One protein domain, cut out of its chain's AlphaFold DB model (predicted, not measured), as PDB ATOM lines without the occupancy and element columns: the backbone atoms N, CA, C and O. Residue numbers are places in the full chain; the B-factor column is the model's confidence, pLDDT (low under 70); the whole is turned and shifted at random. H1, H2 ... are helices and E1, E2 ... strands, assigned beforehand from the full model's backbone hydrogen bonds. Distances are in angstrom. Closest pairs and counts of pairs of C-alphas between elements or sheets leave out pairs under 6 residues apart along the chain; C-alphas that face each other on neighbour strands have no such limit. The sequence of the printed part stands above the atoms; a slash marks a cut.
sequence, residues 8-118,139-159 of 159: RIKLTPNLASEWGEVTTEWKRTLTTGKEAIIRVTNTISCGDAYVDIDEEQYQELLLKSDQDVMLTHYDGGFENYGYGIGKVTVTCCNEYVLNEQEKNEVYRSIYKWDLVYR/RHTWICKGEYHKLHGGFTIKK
ATOM      1  N   ARG A   8     -15.868  -0.329   0.642       95.12
ATOM      2  CA  ARG A   8     -16.506  -1.431  -0.061       95.12
ATOM      3  C   ARG A   8     -17.342  -2.267   0.892       95.12
ATOM      4  O   ARG A   8     -16.857  -2.641   1.959       95.12
ATOM      5  N   ILE A   9     -18.561  -2.618   0.495       95.06
ATOM      6  CA  ILE A   9     -19.417  -3.546   1.248       95.06
ATOM      7  C   ILE A   9     -19.881  -4.708   0.380       95.06
ATOM      8  O   ILE A   9     -20.011  -4.590  -0.839       95.06
ATOM      9  N   LYS A  10     -20.166  -5.840   1.029       95.00
ATOM     10  CA  LYS A  10     -20.763  -7.010   0.391       95.00
ATOM     11  C   LYS A  10     -22.272  -7.018   0.605       95.00
ATOM     12  O   LYS A  10     -22.743  -6.965   1.742       95.00
ATOM     13  N   LEU A  11     -23.021  -7.175  -0.482       93.06
ATOM     14  CA  LEU A  11     -24.461  -7.400  -0.459       93.06
ATOM     15  C   LEU A  11     -24.719  -8.892  -0.663       93.06
ATOM     16  O   LEU A  11     -24.384  -9.462  -1.699       93.06
ATOM     17  N   THR A  12     -25.271  -9.553   0.353       90.44
ATOM     18  CA  THR A  12     -25.612 -10.978   0.278       90.44
ATOM     19  C   THR A  12     -27.119 -11.115   0.076       90.44
ATOM     20  O   THR A  12     -27.860 -10.752   0.992       90.44
ATOM     21  N   PRO A  13     -27.599 -11.628  -1.066       86.19
ATOM     22  CA  PRO A  13     -29.029 -11.795  -1.300       86.19
ATOM     23  C   PRO A  13     -29.633 -12.795  -0.307       86.19
ATOM     24  O   PRO A  13     -28.994 -13.772   0.089       86.19
ATOM     25  N   ASN A  14     -30.889 -12.578   0.067       83.69
ATOM     26  CA  ASN A  14     -31.634 -13.530   0.892       83.69
ATOM     27  C   ASN A  14     -32.159 -14.717   0.065       83.69
ATOM     28  O   ASN A  14     -32.418 -15.789   0.611       83.69
ATOM     29  N   LEU A  15     -32.306 -14.537  -1.252       72.19
ATOM     30  CA  LEU A  15     -32.682 -15.577  -2.210       72.19
ATOM     31  C   LEU A  15     -31.429 -16.102  -2.920       72.19
ATOM     32  O   LEU A  15     -30.614 -15.321  -3.394       72.19
ATOM     33  N   ALA A  16     -31.269 -17.425  -3.000       65.88
ATOM     34  CA  ALA A  16     -30.062 -18.032  -3.570       65.88
ATOM     35  C   ALA A  16     -30.142 -18.266  -5.091       65.88
ATOM     36  O   ALA A  16     -29.123 -18.232  -5.775       65.88
ATOM     37  N   SER A  17     -31.334 -18.516  -5.637       69.12
ATOM     38  CA  SER A  17     -31.524 -18.759  -7.071       69.12
ATOM     39  C   SER A  17     -31.897 -17.465  -7.790       69.12
ATOM     40  O   SER A  17     -32.874 -16.836  -7.392       69.12
ATOM     41  N   GLU A  18     -31.185 -17.123  -8.870       77.12
ATOM     42  CA  GLU A  18     -31.533 -16.004  -9.771       77.12
ATOM     43  C   GLU A  18     -31.585 -14.633  -9.078       77.12
ATOM     44  O   GLU A  18     -32.528 -13.858  -9.207       77.12
ATOM     45  N   TRP A  19     -30.553 -14.345  -8.298       86.69
ATOM     46  CA  TRP A  19     -30.533 -13.237  -7.346       86.69
ATOM     47  C   TRP A  19     -30.033 -11.913  -7.940       86.69
ATOM     48  O   TRP A  19     -30.031 -10.891  -7.256       86.69
ATOM     49  N   GLY A  20     -29.627 -11.901  -9.208       90.62
ATOM     50  CA  GLY A  20     -29.171 -10.692  -9.883       90.62
ATOM     51  C   GLY A  20     -29.317 -10.751 -11.396       90.62
ATOM     52  O   GLY A  20     -29.614 -11.797 -11.970       90.62
ATOM     53  N   GLU A  21     -29.070  -9.619 -12.039       92.50
ATOM     54  CA  GLU A  21     -29.131  -9.418 -13.483       92.50
ATOM     55  C   GLU A  21     -27.949  -8.564 -13.953       92.50
ATOM     56  O   GLU A  21     -27.591  -7.562 -13.327       92.50
ATOM     57  N   VAL A  22     -27.391  -8.937 -15.103       91.31
ATOM     58  CA  VAL A  22     -26.473  -8.109 -15.895       91.31
ATOM     59  C   VAL A  22     -27.207  -7.728 -17.171       91.31
ATOM     60  O   VAL A  22     -27.612  -8.600 -17.942       91.31
ATOM     61  N   THR A  23     -27.398  -6.434 -17.397       92.00
ATOM     62  CA  THR A  23     -28.026  -5.911 -18.613       92.00
ATOM     63  C   THR A  23     -27.021  -5.119 -19.424       92.00
ATOM     64  O   THR A  23     -26.584  -4.056 -18.993       92.00
ATOM     65  N   THR A  24     -26.716  -5.583 -20.629       89.31
ATOM     66  CA  THR A  24     -25.845  -4.868 -21.566       89.31
ATOM     67  C   THR A  24     -26.689  -4.185 -22.639       89.31
ATOM     68  O   THR A  24     -27.557  -4.806 -23.263       89.31
ATOM     69  N   GLU A  25     -26.445  -2.897 -22.869       90.94
ATOM     70  CA  GLU A  25     -27.103  -2.129 -23.924       90.94
ATOM     71  C   GLU A  25     -26.251  -2.117 -25.194       90.94
ATOM     72  O   GLU A  25     -25.053  -1.830 -25.169       90.94
ATOM     73  N   TRP A  26     -26.889  -2.396 -26.328       89.12
ATOM     74  CA  TRP A  26     -26.249  -2.477 -27.632       89.12
ATOM     75  C   TRP A  26     -26.960  -1.573 -28.626       89.12
ATOM     76  O   TRP A  26     -28.189  -1.494 -28.655       89.12
ATOM     77  N   LYS A  27     -26.181  -0.920 -29.485       89.62
ATOM     78  CA  LYS A  27     -26.683  -0.016 -30.519       89.62
ATOM     79  C   LYS A  27     -26.145  -0.387 -31.892       89.62
ATOM     80  O   LYS A  27     -24.962  -0.668 -32.021       89.62
ATOM     81  N   ARG A  28     -26.979  -0.312 -32.926       87.50
ATOM     82  CA  ARG A  28     -26.584  -0.557 -34.315       87.50
ATOM     83  C   ARG A  28     -27.340   0.330 -35.287       87.50
ATOM     84  O   ARG A  28     -28.555   0.440 -35.210       87.50
ATOM     85  N   THR A  29     -26.642   0.881 -36.272       88.44
ATOM     86  CA  THR A  29     -27.287   1.496 -37.440       88.44
ATOM     87  C   THR A  29     -27.744   0.406 -38.415       88.44
ATOM     88  O   THR A  29     -26.940  -0.422 -38.854       88.44
ATOM     89  N   LEU A  30     -29.042   0.384 -38.714       86.00
ATOM     90  CA  LEU A  30     -29.704  -0.534 -39.640       86.00
ATOM     91  C   LEU A  30     -29.451  -0.141 -41.095       86.00
ATOM     92  O   LEU A  30     -29.045   0.985 -41.390       86.00
ATOM     93  N   THR A  31     -29.773  -1.041 -42.025       84.50
ATOM     94  CA  THR A  31     -29.673  -0.763 -43.470       84.50
ATOM     95  C   THR A  31     -30.531   0.420 -43.927       84.50
ATOM     96  O   THR A  31     -30.188   1.083 -44.902       84.50
ATOM     97  N   THR A  32     -31.605   0.733 -43.200       85.19
ATOM     98  CA  THR A  32     -32.461   1.906 -43.442       85.19
ATOM     99  C   THR A  32     -31.859   3.221 -42.931       85.19
ATOM    100  O   THR A  32     -32.464   4.275 -43.107       85.19
ATOM    101  N   GLY A  33     -30.692   3.183 -42.276       84.00
ATOM    102  CA  GLY A  33     -30.037   4.338 -41.653       84.00
ATOM    103  C   GLY A  33     -30.534   4.662 -40.241       84.00
ATOM    104  O   GLY A  33     -29.946   5.502 -39.566       84.00
ATOM    105  N   LYS A  34     -31.586   3.986 -39.762       87.69
ATOM    106  CA  LYS A  34     -32.101   4.142 -38.396       87.69
ATOM    107  C   LYS A  34     -31.243   3.400 -37.369       87.69
ATOM    108  O   LYS A  34     -30.651   2.372 -37.671       87.69
ATOM    109  N   GLU A  35     -31.195   3.891 -36.137       89.19
ATOM    110  CA  GLU A  35     -30.409   3.303 -35.045       89.19
ATOM    111  C   GLU A  35     -31.214   2.342 -34.159       89.19
ATOM    112  O   GLU A  35     -31.954   2.785 -33.286       89.19
ATOM    113  N   ALA A  36     -31.063   1.033 -34.323       89.75
ATOM    114  CA  ALA A  36     -31.616   0.048 -33.400       89.75
ATOM    115  C   ALA A  36     -30.882   0.078 -32.053       89.75
ATOM    116  O   ALA A  36     -29.650   0.058 -32.019       89.75
ATOM    117  N   ILE A  37     -31.635   0.082 -30.953       91.50
ATOM    118  CA  ILE A  37     -31.095  -0.057 -29.597       91.50
ATOM    119  C   ILE A  37     -31.774  -1.252 -28.954       91.50
ATOM    120  O   ILE A  37     -33.001  -1.383 -28.994       91.50
ATOM    121  N   ILE A  38     -30.978  -2.132 -28.365       89.62
ATOM    122  CA  ILE A  38     -31.473  -3.304 -27.655       89.62
ATOM    123  C   ILE A  38     -30.792  -3.425 -26.300       89.62
ATOM    124  O   ILE A  38     -29.669  -2.961 -26.107       89.62
ATOM    125  N   ARG A  39     -31.458  -4.107 -25.378       91.19
ATOM    126  CA  ARG A  39     -30.900  -4.523 -24.097       91.19
ATOM    127  C   ARG A  39     -30.940  -6.032 -24.010       91.19
ATOM    128  O   ARG A  39     -31.988  -6.626 -24.261       91.19
ATOM    129  N   VAL A  40     -29.799  -6.623 -23.690       88.06
ATOM    130  CA  VAL A  40     -29.651  -8.055 -23.443       88.06
ATOM    131  C   VAL A  40     -29.448  -8.221 -21.946       88.06
ATOM    132  O   VAL A  40     -28.442  -7.764 -21.412       88.06
ATOM    133  N   THR A  41     -30.414  -8.840 -21.278       90.50
ATOM    134  CA  THR A  41     -30.384  -9.078 -19.832       90.50
ATOM    135  C   THR A  41     -30.152 -10.556 -19.574       90.50
ATOM    136  O   THR A  41     -30.897 -11.394 -20.084       90.50
ATOM    137  N   ASN A  42     -29.120 -10.857 -18.790       87.62
ATOM    138  CA  ASN A  42     -28.774 -12.195 -18.334       87.62
ATOM    139  C   ASN A  42     -28.959 -12.280 -16.822       87.62
ATOM    140  O   ASN A  42     -28.450 -11.440 -16.080       87.62
ATOM    141  N   THR A  43     -29.629 -13.329 -16.362       89.19
ATOM    142  CA  THR A  43     -29.764 -13.611 -14.932       89.19
ATOM    143  C   THR A  43     -28.471 -14.201 -14.354       89.19
ATOM    144  O   THR A  43     -27.812 -15.033 -14.981       89.19
ATOM    145  N   ILE A  44     -28.127 -13.806 -13.131       88.31
ATOM    146  CA  ILE A  44     -26.999 -14.311 -12.349       88.31
ATOM    147  C   ILE A  44     -27.450 -15.486 -11.484       88.31
ATOM    148  O   ILE A  44     -28.404 -15.391 -10.714       88.31
ATOM    149  N   SER A  45     -26.741 -16.607 -11.606       82.62
ATOM    150  CA  SER A  45     -27.032 -17.839 -10.856       82.62
ATOM    151  C   SER A  45     -26.128 -18.048  -9.644       82.62
ATOM    152  O   SER A  45     -26.524 -18.714  -8.694       82.62
ATOM    153  N   CYS A  46     -24.932 -17.466  -9.653       84.94
ATOM    154  CA  CYS A  46     -23.964 -17.521  -8.562       84.94
ATOM    155  C   CYS A  46     -23.027 -16.309  -8.628       84.94
ATOM    156  O   CYS A  46     -22.925 -15.678  -9.679       84.94
ATOM    157  N   GLY A  47     -22.357 -15.992  -7.521       86.94
ATOM    158  CA  GLY A  47     -21.400 -14.886  -7.408       86.94
ATOM    159  C   GLY A  47     -21.594 -14.093  -6.118       86.94
ATOM    160  O   GLY A  47     -22.418 -14.459  -5.281       86.94
ATOM    161  N   ASP A  48     -20.864 -12.990  -5.993       90.38
ATOM    162  CA  ASP A  48     -20.973 -12.053  -4.875       90.38
ATOM    163  C   ASP A  48     -21.202 -10.626  -5.388       90.38
ATOM    164  O   ASP A  48     -20.538 -10.207  -6.333       90.38
ATOM    165  N   ALA A  49     -22.120  -9.877  -4.769       93.56
ATOM    166  CA  ALA A  49     -22.388  -8.486  -5.127       93.56
ATOM    167  C   ALA A  49     -21.662  -7.545  -4.172       93.56
ATOM    168  O   ALA A  49     -21.686  -7.735  -2.950       93.56
ATOM    169  N   TYR A  50     -21.053  -6.508  -4.734       95.12
ATOM    170  CA  TYR A  50     -20.342  -5.483  -3.984       95.12
ATOM    171  C   TYR A  50     -20.706  -4.094  -4.486       95.12
ATOM    172  O   TYR A  50     -21.038  -3.920  -5.658       95.12
ATOM    173  N   VAL A  51     -20.614  -3.115  -3.590       95.50
ATOM    174  CA  VAL A  51     -20.751  -1.690  -3.902       95.50
ATOM    175  C   VAL A  51     -19.681  -0.898  -3.154       95.50
ATOM    176  O   VAL A  51     -19.274  -1.307  -2.059       95.50
ATOM    177  N   ASP A  52     -19.260   0.219  -3.737       94.81
ATOM    178  CA  ASP A  52     -18.319   1.169  -3.150       94.81
ATOM    179  C   ASP A  52     -19.083   2.447  -2.794       94.81
ATOM    180  O   ASP A  52     -19.608   3.145  -3.659       94.81
ATOM    181  N   ILE A  53     -19.206   2.722  -1.497       94.38
ATOM    182  CA  ILE A  53     -20.155   3.713  -0.979       94.38
ATOM    183  C   ILE A  53     -19.572   4.546   0.153       94.38
ATOM    184  O   ILE A  53     -18.641   4.123   0.840       94.38
ATOM    185  N   ASP A  54     -20.147   5.724   0.368       94.06
ATOM    186  CA  ASP A  54     -19.935   6.504   1.585       94.06
ATOM    187  C   ASP A  54     -20.955   6.159   2.691       94.06
ATOM    188  O   ASP A  54     -21.814   5.284   2.553       94.06
ATOM    189  N   GLU A  55     -20.841   6.843   3.831       91.62
ATOM    190  CA  GLU A  55     -21.723   6.620   4.979       91.62
ATOM    191  C   GLU A  55     -23.183   7.017   4.696       91.62
ATOM    192  O   GLU A  55     -24.088   6.360   5.200       91.62
ATOM    193  N   GLU A  56     -23.451   8.044   3.882       92.56
ATOM    194  CA  GLU A  56     -24.826   8.454   3.552       92.56
ATOM    195  C   GLU A  56     -25.507   7.389   2.682       92.56
ATOM    196  O   GLU A  56     -26.604   6.918   2.999       92.56
ATOM    197  N   GLN A  57     -24.809   6.930   1.644       93.12
ATOM    198  CA  GLN A  57     -25.252   5.845   0.770       93.12
ATOM    199  C   GLN A  57     -25.409   4.518   1.526       93.12
ATOM    200  O   GLN A  57     -26.315   3.735   1.231       93.12
ATOM    201  N   TYR A  58     -24.568   4.261   2.532       92.88
ATOM    202  CA  TYR A  58     -24.706   3.096   3.407       92.88
ATOM    203  C   TYR A  58     -26.016   3.121   4.199       92.88
ATOM    204  O   TYR A  58     -26.734   2.117   4.227       92.88
ATOM    205  N   GLN A  59     -26.367   4.265   4.793       92.31
ATOM    206  CA  GLN A  59     -27.644   4.416   5.498       92.31
ATOM    207  C   GLN A  59     -28.838   4.277   4.539       92.31
ATOM    208  O   GLN A  59     -29.827   3.630   4.887       92.31
ATOM    209  N   GLU A  60     -28.744   4.805   3.315       91.88
ATOM    210  CA  GLU A  60     -29.778   4.620   2.288       91.88
ATOM    211  C   GLU A  60     -29.976   3.139   1.926       91.88
ATOM    212  O   GLU A  60     -31.112   2.656   1.875       91.88
ATOM    213  N   LEU A  61     -28.884   2.399   1.710       91.31
ATOM    214  CA  LEU A  61     -28.938   0.972   1.388       91.31
ATOM    215  C   LEU A  61     -29.519   0.135   2.528       91.31
ATOM    216  O   LEU A  61     -30.274  -0.799   2.262       91.31
ATOM    217  N   LEU A  62     -29.228   0.474   3.790       91.31
ATOM    218  CA  LEU A  62     -29.839  -0.193   4.944       91.31
ATOM    219  C   LEU A  62     -31.372  -0.066   4.929       91.31
ATOM    220  O   LEU A  62     -32.072  -1.049   5.182       91.31
ATOM    221  N   LEU A  63     -31.891   1.117   4.581       91.25
ATOM    222  CA  LEU A  63     -33.331   1.392   4.493       91.25
ATOM    223  C   LEU A  63     -34.017   0.706   3.303       91.25
ATOM    224  O   LEU A  63     -35.232   0.526   3.331       91.25
ATOM    225  N   LYS A  64     -33.255   0.337   2.268       88.50
ATOM    226  CA  LYS A  64     -33.735  -0.338   1.049       88.50
ATOM    227  C   LYS A  64     -33.341  -1.815   0.988       88.50
ATOM    228  O   LYS A  64     -33.417  -2.428  -0.073       88.50
ATOM    229  N   SER A  65     -32.911  -2.389   2.111       87.69
ATOM    230  CA  SER A  65     -32.385  -3.758   2.187       87.69
ATOM    231  C   SER A  65     -33.398  -4.852   1.848       87.69
ATOM    232  O   SER A  65     -33.011  -6.006   1.720       87.69
ATOM    233  N   ASP A  66     -34.679  -4.525   1.686       88.81
ATOM    234  CA  ASP A  66     -35.751  -5.425   1.260       88.81
ATOM    235  C   ASP A  66     -36.159  -5.251  -0.220       88.81
ATOM    236  O   ASP A  66     -37.019  -5.988  -0.707       88.81
ATOM    237  N   GLN A  67     -35.538  -4.316  -0.945       90.81
ATOM    238  CA  GLN A  67     -35.887  -3.939  -2.317       90.81
ATOM    239  C   GLN A  67     -34.797  -4.312  -3.326       90.81
ATOM    240  O   GLN A  67     -33.637  -4.521  -2.983       90.81
ATOM    241  N   ASP A  68     -35.178  -4.335  -4.605       91.50
ATOM    242  CA  ASP A  68     -34.226  -4.413  -5.711       91.50
ATOM    243  C   ASP A  68     -33.285  -3.199  -5.696       91.50
ATOM    244  O   ASP A  68     -33.721  -2.054  -5.537       91.50
ATOM    245  N   VAL A  69     -32.001  -3.435  -5.958       92.06
ATOM    246  CA  VAL A  69     -30.984  -2.380  -6.005       92.06
ATOM    247  C   VAL A  69     -30.233  -2.419  -7.326       92.06
ATOM    248  O   VAL A  69     -29.762  -3.464  -7.770       92.06
ATOM    249  N   MET A  70     -30.087  -1.249  -7.948       93.75
ATOM    250  CA  MET A  70     -29.184  -1.059  -9.078       93.75
ATOM    251  C   MET A  70     -27.775  -0.811  -8.540       93.75
ATOM    252  O   MET A  70     -27.470   0.284  -8.074       93.75
ATOM    253  N   LEU A  71     -26.920  -1.829  -8.595       93.75
ATOM    254  CA  LEU A  71     -25.550  -1.780  -8.076       93.75
ATOM    255  C   LEU A  71     -24.725  -0.697  -8.779       93.75
ATOM    256  O   LEU A  71     -23.946  -0.003  -8.138       93.75
ATOM    257  N   THR A  72     -24.972  -0.474 -10.073       92.19
ATOM    258  CA  THR A  72     -24.293   0.564 -10.866       92.19
ATOM    259  C   THR A  72     -24.529   1.988 -10.343       92.19
ATOM    260  O   THR A  72     -23.730   2.872 -10.627       92.19
ATOM    261  N   HIS A  73     -25.582   2.241  -9.551       93.00
ATOM    262  CA  HIS A  73     -25.767   3.545  -8.894       93.00
ATOM    263  C   HIS A  73     -24.758   3.800  -7.758       93.00
ATOM    264  O   HIS A  73     -24.623   4.937  -7.315       93.00
ATOM    265  N   TYR A  74     -24.056   2.759  -7.309       91.75
ATOM    266  CA  TYR A  74     -23.129   2.756  -6.176       91.75
ATOM    267  C   TYR A  74     -21.735   2.244  -6.582       91.75
ATOM    268  O   TYR A  74     -21.080   1.554  -5.805       91.75
ATOM    269  N   ASP A  75     -21.346   2.468  -7.845       91.50
ATOM    270  CA  ASP A  75     -20.108   1.937  -8.450       91.50
ATOM    271  C   ASP A  75     -19.903   0.426  -8.203       91.50
ATOM    272  O   ASP A  75     -18.801  -0.077  -8.009       91.50
ATOM    273  N   GLY A  76     -21.014  -0.312  -8.146       92.31
ATOM    274  CA  GLY A  76     -21.038  -1.711  -7.756       92.31
ATOM    275  C   GLY A  76     -21.306  -2.676  -8.900       92.31
ATOM    276  O   GLY A  76     -21.811  -2.324  -9.971       92.31
ATOM    277  N   GLY A  77     -21.029  -3.945  -8.625       93.81
ATOM    278  CA  GLY A  77     -21.202  -5.038  -9.568       93.81
ATOM    279  C   GLY A  77     -21.095  -6.403  -8.904       93.81
ATOM    280  O   GLY A  77     -21.075  -6.530  -7.676       93.81
ATOM    281  N   PHE A  78     -21.033  -7.432  -9.742       92.38
ATOM    282  CA  PHE A  78     -20.837  -8.806  -9.304       92.38
ATOM    283  C   PHE A  78     -19.385  -9.234  -9.523       92.38
ATOM    284  O   PHE A  78     -18.781  -8.920 -10.547       92.38
ATOM    285  N   GLU A  79     -18.844 -10.021  -8.601       91.56
ATOM    286  CA  GLU A  79     -17.559 -10.701  -8.755       91.56
ATOM    287  C   GLU A  79     -17.729 -12.216  -8.751       91.56
ATOM    288  O   GLU A  79     -18.634 -12.754  -8.107       91.56
ATOM    289  N   ASN A  80     -16.819 -12.901  -9.457       87.06
ATOM    290  CA  ASN A  80     -16.768 -14.364  -9.562       87.06
ATOM    291  C   ASN A  80     -18.131 -14.985  -9.905       87.06
ATOM    292  O   ASN A  80     -18.503 -16.033  -9.374       87.06
ATOM    293  N   TYR A  81     -18.896 -14.299 -10.752       85.50
ATOM    294  CA  TYR A  81     -20.273 -14.656 -11.035       85.50
ATOM    295  C   TYR A  81     -20.404 -15.551 -12.263       85.50
ATOM    296  O   TYR A  81     -19.556 -15.561 -13.157       85.50
ATOM    297  N   GLY A  82     -21.506 -16.296 -12.297       80.19
ATOM    298  CA  GLY A  82     -21.893 -17.143 -13.417       80.19
ATOM    299  C   GLY A  82     -23.293 -16.805 -13.915       80.19
ATOM    300  O   GLY A  82     -24.236 -16.654 -13.128       80.19
ATOM    301  N   TYR A  83     -23.442 -16.731 -15.235       81.38
ATOM    302  CA  TYR A  83     -24.749 -16.591 -15.871       81.38
ATOM    303  C   TYR A  83     -25.584 -17.857 -15.678       81.38
ATOM    304  O   TYR A  83     -25.087 -18.976 -15.812       81.38
ATOM    305  N   GLY A  84     -26.860 -17.680 -15.343       68.56
ATOM    306  CA  GLY A  84     -27.804 -18.782 -15.210       68.56
ATOM    307  C   GLY A  84     -28.152 -19.418 -16.552       68.56
ATOM    308  O   GLY A  84     -28.214 -18.756 -17.589       68.56
ATOM    309  N   ILE A  85     -28.427 -20.722 -16.528       60.69
ATOM    310  CA  ILE A  85     -28.932 -21.450 -17.693       60.69
ATOM    311  C   ILE A  85     -30.404 -21.058 -17.890       60.69
ATOM    312  O   ILE A  85     -31.257 -21.434 -17.092       60.69
ATOM    313  N   GLY A  86     -30.713 -20.328 -18.968       58.53
ATOM    314  CA  GLY A  86     -32.078 -20.275 -19.512       58.53
ATOM    315  C   GLY A  86     -32.873 -18.971 -19.387       58.53
ATOM    316  O   GLY A  86     -34.046 -18.979 -19.753       58.53
ATOM    317  N   LYS A  87     -32.291 -17.847 -18.954       67.50
ATOM    318  CA  LYS A  87     -33.001 -16.550 -18.933       67.50
ATOM    319  C   LYS A  87     -32.157 -15.426 -19.519       67.50
ATOM    320  O   LYS A  87     -31.657 -14.559 -18.813       67.50
ATOM    321  N   VAL A  88     -32.001 -15.470 -20.842       79.12
ATOM    322  CA  VAL A  88     -31.553 -14.306 -21.609       79.12
ATOM    323  C   VAL A  88     -32.784 -13.639 -22.197       79.12
ATOM    324  O   VAL A  88     -33.482 -14.237 -23.019       79.12
ATOM    325  N   THR A  89     -33.065 -12.408 -21.785       85.88
ATOM    326  CA  THR A  89     -34.136 -11.607 -22.384       85.88
ATOM    327  C   THR A  89     -33.537 -10.527 -23.264       85.88
ATOM    328  O   THR A  89     -32.579  -9.867 -22.866       85.88
ATOM    329  N   VAL A  90     -34.116 -10.323 -24.447       85.88
ATOM    330  CA  VAL A  90     -33.699  -9.256 -25.358       85.88
ATOM    331  C   VAL A  90     -34.858  -8.303 -25.585       85.88
ATOM    332  O   VAL A  90     -35.907  -8.704 -26.087       85.88
ATOM    333  N   THR A  91     -34.658  -7.039 -25.228       88.62
ATOM    334  CA  THR A  91     -35.679  -5.994 -25.341       88.62
ATOM    335  C   THR A  91     -35.236  -4.935 -26.335       88.62
ATOM    336  O   THR A  91     -34.150  -4.374 -26.212       88.62
ATOM    337  N   CYS A  92     -36.084  -4.630 -27.314       87.06
ATOM    338  CA  CYS A  92     -35.873  -3.508 -28.222       87.06
ATOM    339  C   CYS A  92     -36.279  -2.205 -27.520       87.06
ATOM    340  O   CYS A  92     -37.408  -2.077 -27.058       87.06
ATOM    341  N   CYS A  93     -35.345  -1.259 -27.426       87.50
ATOM    342  CA  CYS A  93     -35.472  -0.015 -26.657       87.50
ATOM    343  C   CYS A  93     -35.520   1.222 -27.569       87.50
ATOM    344  O   CYS A  93     -35.088   2.307 -27.193       87.50
ATOM    345  N   ASN A  94     -35.990   1.049 -28.801       85.94
ATOM    346  CA  ASN A  94     -36.096   2.123 -29.775       85.94
ATOM    347  C   ASN A  94     -37.201   3.125 -29.403       85.94
ATOM    348  O   ASN A  94     -38.331   2.726 -29.139       85.94
ATOM    349  N   GLU A  95     -36.900   4.427 -29.472       80.31
ATOM    350  CA  GLU A  95     -37.892   5.507 -29.282       80.31
ATOM    351  C   GLU A  95     -38.968   5.533 -30.381       80.31
ATOM    352  O   GLU A  95     -40.041   6.111 -30.220       80.31
ATOM    353  N   TYR A  96     -38.680   4.896 -31.513       83.56
ATOM    354  CA  TYR A  96     -39.549   4.806 -32.674       83.56
ATOM    355  C   TYR A  96     -39.848   3.347 -33.013       83.56
ATOM    356  O   TYR A  96     -39.059   2.435 -32.764       83.56
ATOM    357  N   VAL A  97     -40.996   3.125 -33.646       85.19
ATOM    358  CA  VAL A  97     -41.417   1.783 -34.046       85.19
ATOM    359  C   VAL A  97     -40.623   1.338 -35.273       85.19
ATOM    360  O   VAL A  97     -40.668   1.975 -36.328       85.19
ATOM    361  N   LEU A  98     -39.909   0.221 -35.137       86.44
ATOM    362  CA  LEU A  98     -39.256  -0.451 -36.255       86.44
ATOM    363  C   LEU A  98     -40.303  -1.056 -37.200       86.44
ATOM    364  O   LEU A  98     -41.265  -1.694 -36.756       86.44
ATOM    365  N   ASN A  99     -40.110  -0.891 -38.507       89.38
ATOM    366  CA  ASN A  99     -40.918  -1.581 -39.512       89.38
ATOM    367  C   ASN A  99     -40.555  -3.084 -39.583       89.38
ATOM    368  O   ASN A  99     -39.630  -3.543 -38.916       89.38
ATOM    369  N   GLU A 100     -41.282  -3.879 -40.373       89.50
ATOM    370  CA  GLU A 100     -41.031  -5.330 -40.439       89.50
ATOM    371  C   GLU A 100     -39.637  -5.697 -40.962       89.50
ATOM    372  O   GLU A 100     -39.011  -6.623 -40.448       89.50
ATOM    373  N   GLN A 101     -39.118  -4.963 -41.947       85.88
ATOM    374  CA  GLN A 101     -37.768  -5.186 -42.464       85.88
ATOM    375  C   GLN A 101     -36.714  -4.916 -41.381       85.88
ATOM    376  O   GLN A 101     -35.817  -5.730 -41.176       85.88
ATOM    377  N   GLU A 102     -36.857  -3.806 -40.661       87.31
ATOM    378  CA  GLU A 102     -35.983  -3.391 -39.563       87.31
ATOM    379  C   GLU A 102     -36.038  -4.398 -38.404       87.31
ATOM    380  O   GLU A 102     -34.998  -4.833 -37.911       87.31
ATOM    381  N   LYS A 103     -37.238  -4.852 -38.021       86.69
ATOM    382  CA  LYS A 103     -37.431  -5.912 -37.016       86.69
ATOM    383  C   LYS A 103     -36.745  -7.214 -37.425       86.69
ATOM    384  O   LYS A 103     -36.056  -7.823 -36.609       86.69
ATOM    385  N   ASN A 104     -36.896  -7.623 -38.683       83.88
ATOM    386  CA  ASN A 104     -36.260  -8.826 -39.217       83.88
ATOM    387  C   ASN A 104     -34.732  -8.707 -39.249       83.88
ATOM    388  O   ASN A 104     -34.033  -9.682 -38.965       83.88
ATOM    389  N   GLU A 105     -34.203  -7.527 -39.573       83.19
ATOM    390  CA  GLU A 105     -32.768  -7.252 -39.526       83.19
ATOM    391  C   GLU A 105     -32.226  -7.364 -38.093       83.19
ATOM    392  O   GLU A 105     -31.233  -8.062 -37.868       83.19
ATOM    393  N   VAL A 106     -32.906  -6.738 -37.127       84.50
ATOM    394  CA  VAL A 106     -32.565  -6.807 -35.699       84.50
ATOM    395  C   VAL A 106     -32.610  -8.254 -35.209       84.50
ATOM    396  O   VAL A 106     -31.593  -8.755 -34.730       84.50
ATOM    397  N   TYR A 107     -33.724  -8.962 -35.427       82.25
ATOM    398  CA  TYR A 107     -33.902 -10.363 -35.035       82.25
ATOM    399  C   TYR A 107     -32.795 -11.262 -35.590       82.25
ATOM    400  O   TYR A 107     -32.148 -11.993 -34.838       82.25
ATOM    401  N   ARG A 108     -32.521 -11.178 -36.900       75.06
ATOM    402  CA  ARG A 108     -31.440 -11.954 -37.520       75.06
ATOM    403  C   ARG A 108     -30.114 -11.637 -36.845       75.06
ATOM    404  O   ARG A 108     -29.412 -12.566 -36.474       75.06
ATOM    405  N   SER A 109     -29.785 -10.362 -36.656       74.31
ATOM    406  CA  SER A 109     -28.497  -9.966 -36.080       74.31
ATOM    407  C   SER A 109     -28.303 -10.376 -34.616       74.31
ATOM    408  O   SER A 109     -27.173 -10.625 -34.230       74.31
ATOM    409  N   ILE A 110     -29.373 -10.506 -33.825       76.12
ATOM    410  CA  ILE A 110     -29.289 -10.952 -32.425       76.12
ATOM    411  C   ILE A 110     -29.124 -12.472 -32.336       76.12
ATOM    412  O   ILE A 110     -28.229 -12.956 -31.651       76.12
ATOM    413  N   TYR A 111     -29.994 -13.222 -33.021       66.25
ATOM    414  CA  TYR A 111     -30.133 -14.669 -32.814       66.25
ATOM    415  C   TYR A 111     -29.283 -15.526 -33.749       66.25
ATOM    416  O   TYR A 111     -28.952 -16.660 -33.410       66.25
ATOM    417  N   LYS A 112     -28.974 -15.031 -34.952       58.00
ATOM    418  CA  LYS A 112     -28.181 -15.773 -35.944       58.00
ATOM    419  C   LYS A 112     -26.696 -15.399 -35.893       58.00
ATOM    420  O   LYS A 112     -25.888 -16.159 -36.418       58.00
ATOM    421  N   TRP A 113     -26.345 -14.262 -35.284       53.44
ATOM    422  CA  TRP A 113     -25.012 -13.668 -35.397       53.44
ATOM    423  C   TRP A 113     -24.513 -12.955 -34.116       53.44
ATOM    424  O   TRP A 113     -24.190 -11.777 -34.167       53.44
ATOM    425  N   ASP A 114     -24.406 -13.668 -32.989       55.72
ATOM    426  CA  ASP A 114     -23.432 -13.367 -31.904       55.72
ATOM    427  C   ASP A 114     -23.857 -12.624 -30.616       55.72
ATOM    428  O   ASP A 114     -23.034 -12.564 -29.707       55.72
ATOM    429  N   LEU A 115     -25.082 -12.112 -30.422       62.38
ATOM    430  CA  LEU A 115     -25.411 -11.430 -29.140       62.38
ATOM    431  C   LEU A 115     -25.989 -12.349 -28.058       62.38
ATOM    432  O   LEU A 115     -25.864 -12.061 -26.870       62.38
ATOM    433  N   VAL A 116     -26.603 -13.461 -28.460       60.12
ATOM    434  CA  VAL A 116     -27.078 -14.506 -27.549       60.12
ATOM    435  C   VAL A 116     -26.625 -15.849 -28.103       60.12
ATOM    436  O   VAL A 116     -27.031 -16.238 -29.200       60.12
ATOM    437  N   TYR A 117     -25.767 -16.558 -27.365       49.16
ATOM    438  CA  TYR A 117     -25.316 -17.885 -27.772       49.16
ATOM    439  C   TYR A 117     -26.499 -18.857 -27.749       49.16
ATOM    440  O   TYR A 117     -27.197 -18.983 -26.743       49.16
ATOM    441  N   ARG A 118     -26.718 -19.560 -28.859       47.91
ATOM    442  CA  ARG A 118     -27.660 -20.675 -28.936       47.91
ATOM    443  C   ARG A 118     -26.848 -21.937 -29.168       47.91
ATOM    444  O   ARG A 118     -25.989 -21.948 -30.050       47.91
ATOM    445  N   ARG A 139     -18.170  -7.530 -39.284       50.31
ATOM    446  CA  ARG A 139     -19.407  -7.103 -39.978       50.31
ATOM    447  C   ARG A 139     -20.513  -6.698 -39.002       50.31
ATOM    448  O   ARG A 139     -21.503  -6.101 -39.431       50.31
ATOM    449  N   HIS A 140     -20.378  -7.014 -37.716       58.00
ATOM    450  CA  HIS A 140     -21.381  -6.694 -36.713       58.00
ATOM    451  C   HIS A 140     -21.194  -5.254 -36.238       58.00
ATOM    452  O   HIS A 140     -20.310  -4.927 -35.460       58.00
ATOM    453  N   THR A 141     -22.054  -4.366 -36.737       68.94
ATOM    454  CA  THR A 141     -22.089  -2.939 -36.383       68.94
ATOM    455  C   THR A 141     -22.775  -2.668 -35.037       68.94
ATOM    456  O   THR A 141     -23.210  -1.545 -34.789       68.94
ATOM    457  N   TRP A 142     -22.906  -3.687 -34.176       79.31
ATOM    458  CA  TRP A 142     -23.400  -3.513 -32.813       79.31
ATOM    459  C   TRP A 142     -22.285  -2.960 -31.927       79.31
ATOM    460  O   TRP A 142     -21.223  -3.555 -31.779       79.31
ATOM    461  N   ILE A 143     -22.547  -1.806 -31.332       84.81
ATOM    462  CA  ILE A 143     -21.658  -1.086 -30.433       84.81
ATOM    463  C   ILE A 143     -22.218  -1.253 -29.023       84.81
ATOM    464  O   ILE A 143     -23.369  -0.885 -28.774       84.81
ATOM    465  N   CYS A 144     -21.411  -1.797 -28.110       85.88
ATOM    466  CA  CYS A 144     -21.750  -1.840 -26.689       85.88
ATOM    467  C   CYS A 144     -21.787  -0.410 -26.134       85.88
ATOM    468  O   CYS A 144     -20.850   0.368 -26.328       85.88
ATOM    469  N   LYS A 145     -22.896  -0.049 -25.488       87.56
ATOM    470  CA  LYS A 145     -23.140   1.285 -24.924       87.56
ATOM    471  C   LYS A 145     -22.908   1.349 -23.422       87.56
ATOM    472  O   LYS A 145     -22.685   2.444 -22.913       87.56
ATOM    473  N   GLY A 146     -22.936   0.207 -22.749       86.44
ATOM    474  CA  GLY A 146     -22.745   0.108 -21.313       86.44
ATOM    475  C   GLY A 146     -23.391  -1.147 -20.751       86.44
ATOM    476  O   GLY A 146     -24.137  -1.850 -21.438       86.44
ATOM    477  N   GLU A 147     -23.096  -1.395 -19.486       89.56
ATOM    478  CA  GLU A 147     -23.578  -2.533 -18.720       89.56
ATOM    479  C   GLU A 147     -24.127  -2.047 -17.381       89.56
ATOM    480  O   GLU A 147     -23.569  -1.141 -16.761       89.56
ATOM    481  N   TYR A 148     -25.236  -2.644 -16.959       93.31
ATOM    482  CA  TYR A 148     -25.935  -2.313 -15.729       93.31
ATOM    483  C   TYR A 148     -26.111  -3.570 -14.891       93.31
ATOM    484  O   TYR A 148     -26.500  -4.623 -15.402       93.31
ATOM    485  N   HIS A 149     -25.866  -3.428 -13.596       94.12
ATOM    486  CA  HIS A 149     -25.889  -4.515 -12.633       94.12
ATOM    487  C   HIS A 149     -27.017  -4.308 -11.639       94.12
ATOM    488  O   HIS A 149     -27.078  -3.276 -10.968       94.12
ATOM    489  N   LYS A 150     -27.893  -5.301 -11.513       94.06
ATOM    490  CA  LYS A 150     -29.047  -5.245 -10.624       94.06
ATOM    491  C   LYS A 150     -29.068  -6.446  -9.691       94.06
ATOM    492  O   LYS A 150     -28.903  -7.575 -10.132       94.06
ATOM    493  N   LEU A 151     -29.322  -6.188  -8.417       92.69
ATOM    494  CA  LEU A 151     -29.587  -7.177  -7.382       92.69
ATOM    495  C   LEU A 151     -31.101  -7.289  -7.163       92.69
ATOM    496  O   LEU A 151     -31.774  -6.262  -7.045       92.69
ATOM    497  N   HIS A 152     -31.634  -8.511  -7.115       89.75
ATOM    498  CA  HIS A 152     -33.055  -8.760  -6.868       89.75
ATOM    499  C   HIS A 152     -33.360  -9.020  -5.399       89.75
ATOM    500  O   HIS A 152     -32.774  -9.908  -4.777       89.75
ATOM    501  N   GLY A 153     -34.387  -8.333  -4.907       75.62
ATOM    502  CA  GLY A 153     -35.009  -8.553  -3.615       75.62
ATOM    503  C   GLY A 153     -34.077  -8.315  -2.436       75.62
ATOM    504  O   GLY A 153     -32.939  -7.872  -2.571       75.62
ATOM    505  N   GLY A 154     -34.597  -8.627  -1.250       82.12
ATOM    506  CA  GLY A 154     -33.912  -8.316  -0.011       82.12
ATOM    507  C   GLY A 154     -32.529  -8.954   0.125       82.12
ATOM    508  O   GLY A 154     -32.307 -10.114  -0.236       82.12
ATOM    509  N   PHE A 155     -31.612  -8.197   0.710       89.00
ATOM    510  CA  PHE A 155     -30.218  -8.547   0.909       89.00
ATOM    511  C   PHE A 155     -29.755  -8.140   2.307       89.00
ATOM    512  O   PHE A 155     -30.268  -7.219   2.937       89.00
ATOM    513  N   THR A 156     -28.743  -8.837   2.801       89.31
ATOM    514  CA  THR A 156     -28.029  -8.467   4.019       89.31
ATOM    515  C   THR A 156     -26.739  -7.753   3.659       89.31
ATOM    516  O   THR A 156     -26.009  -8.168   2.755       89.31
ATOM    517  N   ILE A 157     -26.452  -6.676   4.386       90.25
ATOM    518  CA  ILE A 157     -25.225  -5.908   4.213       90.25
ATOM    519  C   ILE A 157     -24.163  -6.447   5.168       90.25
ATOM    520  O   ILE A 157     -24.382  -6.508   6.379       90.25
ATOM    521  N   LYS A 158     -23.011  -6.833   4.622       85.88
ATOM    522  CA  LYS A 158     -21.839  -7.263   5.387       85.88
ATOM    523  C   LYS A 158     -20.689  -6.306   5.092       85.88
ATOM    524  O   LYS A 158     -20.297  -6.155   3.934       85.88
ATOM    525  N   LYS A 159     -20.212  -5.646   6.144       76.88
ATOM    526  CA  LYS A 159     -19.018  -4.799   6.123       76.88
ATOM    527  C   LYS A 159     -17.770  -5.651   6.322       76.88
ATOM    528  O   LYS A 159     -17.885  -6.684   7.023       76.88
TER     529      LYS A 159
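Overview. This is residues 8 to 118 and 139 to 159 of the 159 residues of an uncharacterized protein of viral metagenome (UniProt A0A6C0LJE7). Picture a long, strongly twisted slab of strands E5, E2, E3 and E4 whose E3 and E4 bend sharply at one end, where E1 and E6 add on, crosswise to the long strands. Helices H1 and H2 pack on one face at that end, and H3 packs over E3 at the other end. The printed part has 132 residues, with three named helices and six named strands in the order E1, E2, E3, H1, H2, E4, H3, E5, E6; the class is mixed, helices and strands. The strands form one branched antiparallel sheet. The outline is elongated, 51 by 30 by 22 A, and the whole is only just loose, close to compact, with a radius of gyration of the C-alphas of 17.3 A.

Along the chain. Find C-alpha 8 at (-16.506, -1.431, -0.061); from there E1 runs to residue 13. E2, residues 20 to 29, covers 30.2 A. E3 takes residues 35 to 53 over 35.6 A, from C-alpha 35 at (-30.409, 3.303, -35.045), and bends by 110 degrees at residue 46. Next come H1, residues 55 to 63, and H2, residues 71 to 74. E4, residues 77 to 92, covers 23.8 A and bends by 134 degrees at residue 80. H3, residues 100 to 111, covers 16.3 A. Past the cut, E5, residues 143 to 151, covers 25.1 A, and E6, residues 155 to 158, ends at C-alpha 158, (-21.839, -7.263, 5.387).

Arrangement. Look first at E1: E3 lies on one side of it, with N 11 and O 49 2.9 A apart, and E6 on the other, with N 156 and O 12 at 2.8 A. E2 and E3 are a hairpin, with N 36 and O 28 at 2.7 A. On the other side of E2, E5 brings N 21 and O 150 to 2.8 A. E4 lies on the other side of E3 from E1 and E2, with N 39 and O 91 at 2.8 A. H1 is on the sheet at a height of 9.3 A, over E1 and along it at 3 degrees on the local plane. H2, on the same face as H1, has a height of 4.1 A, only just above the sheet's level, and lies over none of the strands; its closest C-alphas to E5 are those of Leu 71 and His 149, 5.3 A. H3 lies over E3 at a height of 9.7 A, with the C-alphas of Ala 36 and Val 106 closest at 7.3 A. In H1 and H3 every O i to N i+4 pair is within hydrogen-bond range; H2 is too short for such a pair.

Size, cuts and confidence. The two C-alphas farthest apart are those of Gln 101 and Lys 159, 52.1 A. Residues 119 to 138 are not printed, and C-alphas 118 and 139 stand 19.3 A apart across the cut. Of the links printed whole, none is long. Confidence is under 70 at residues 16 to 17, 84 to 87, 111 to 118 and 139 to 141.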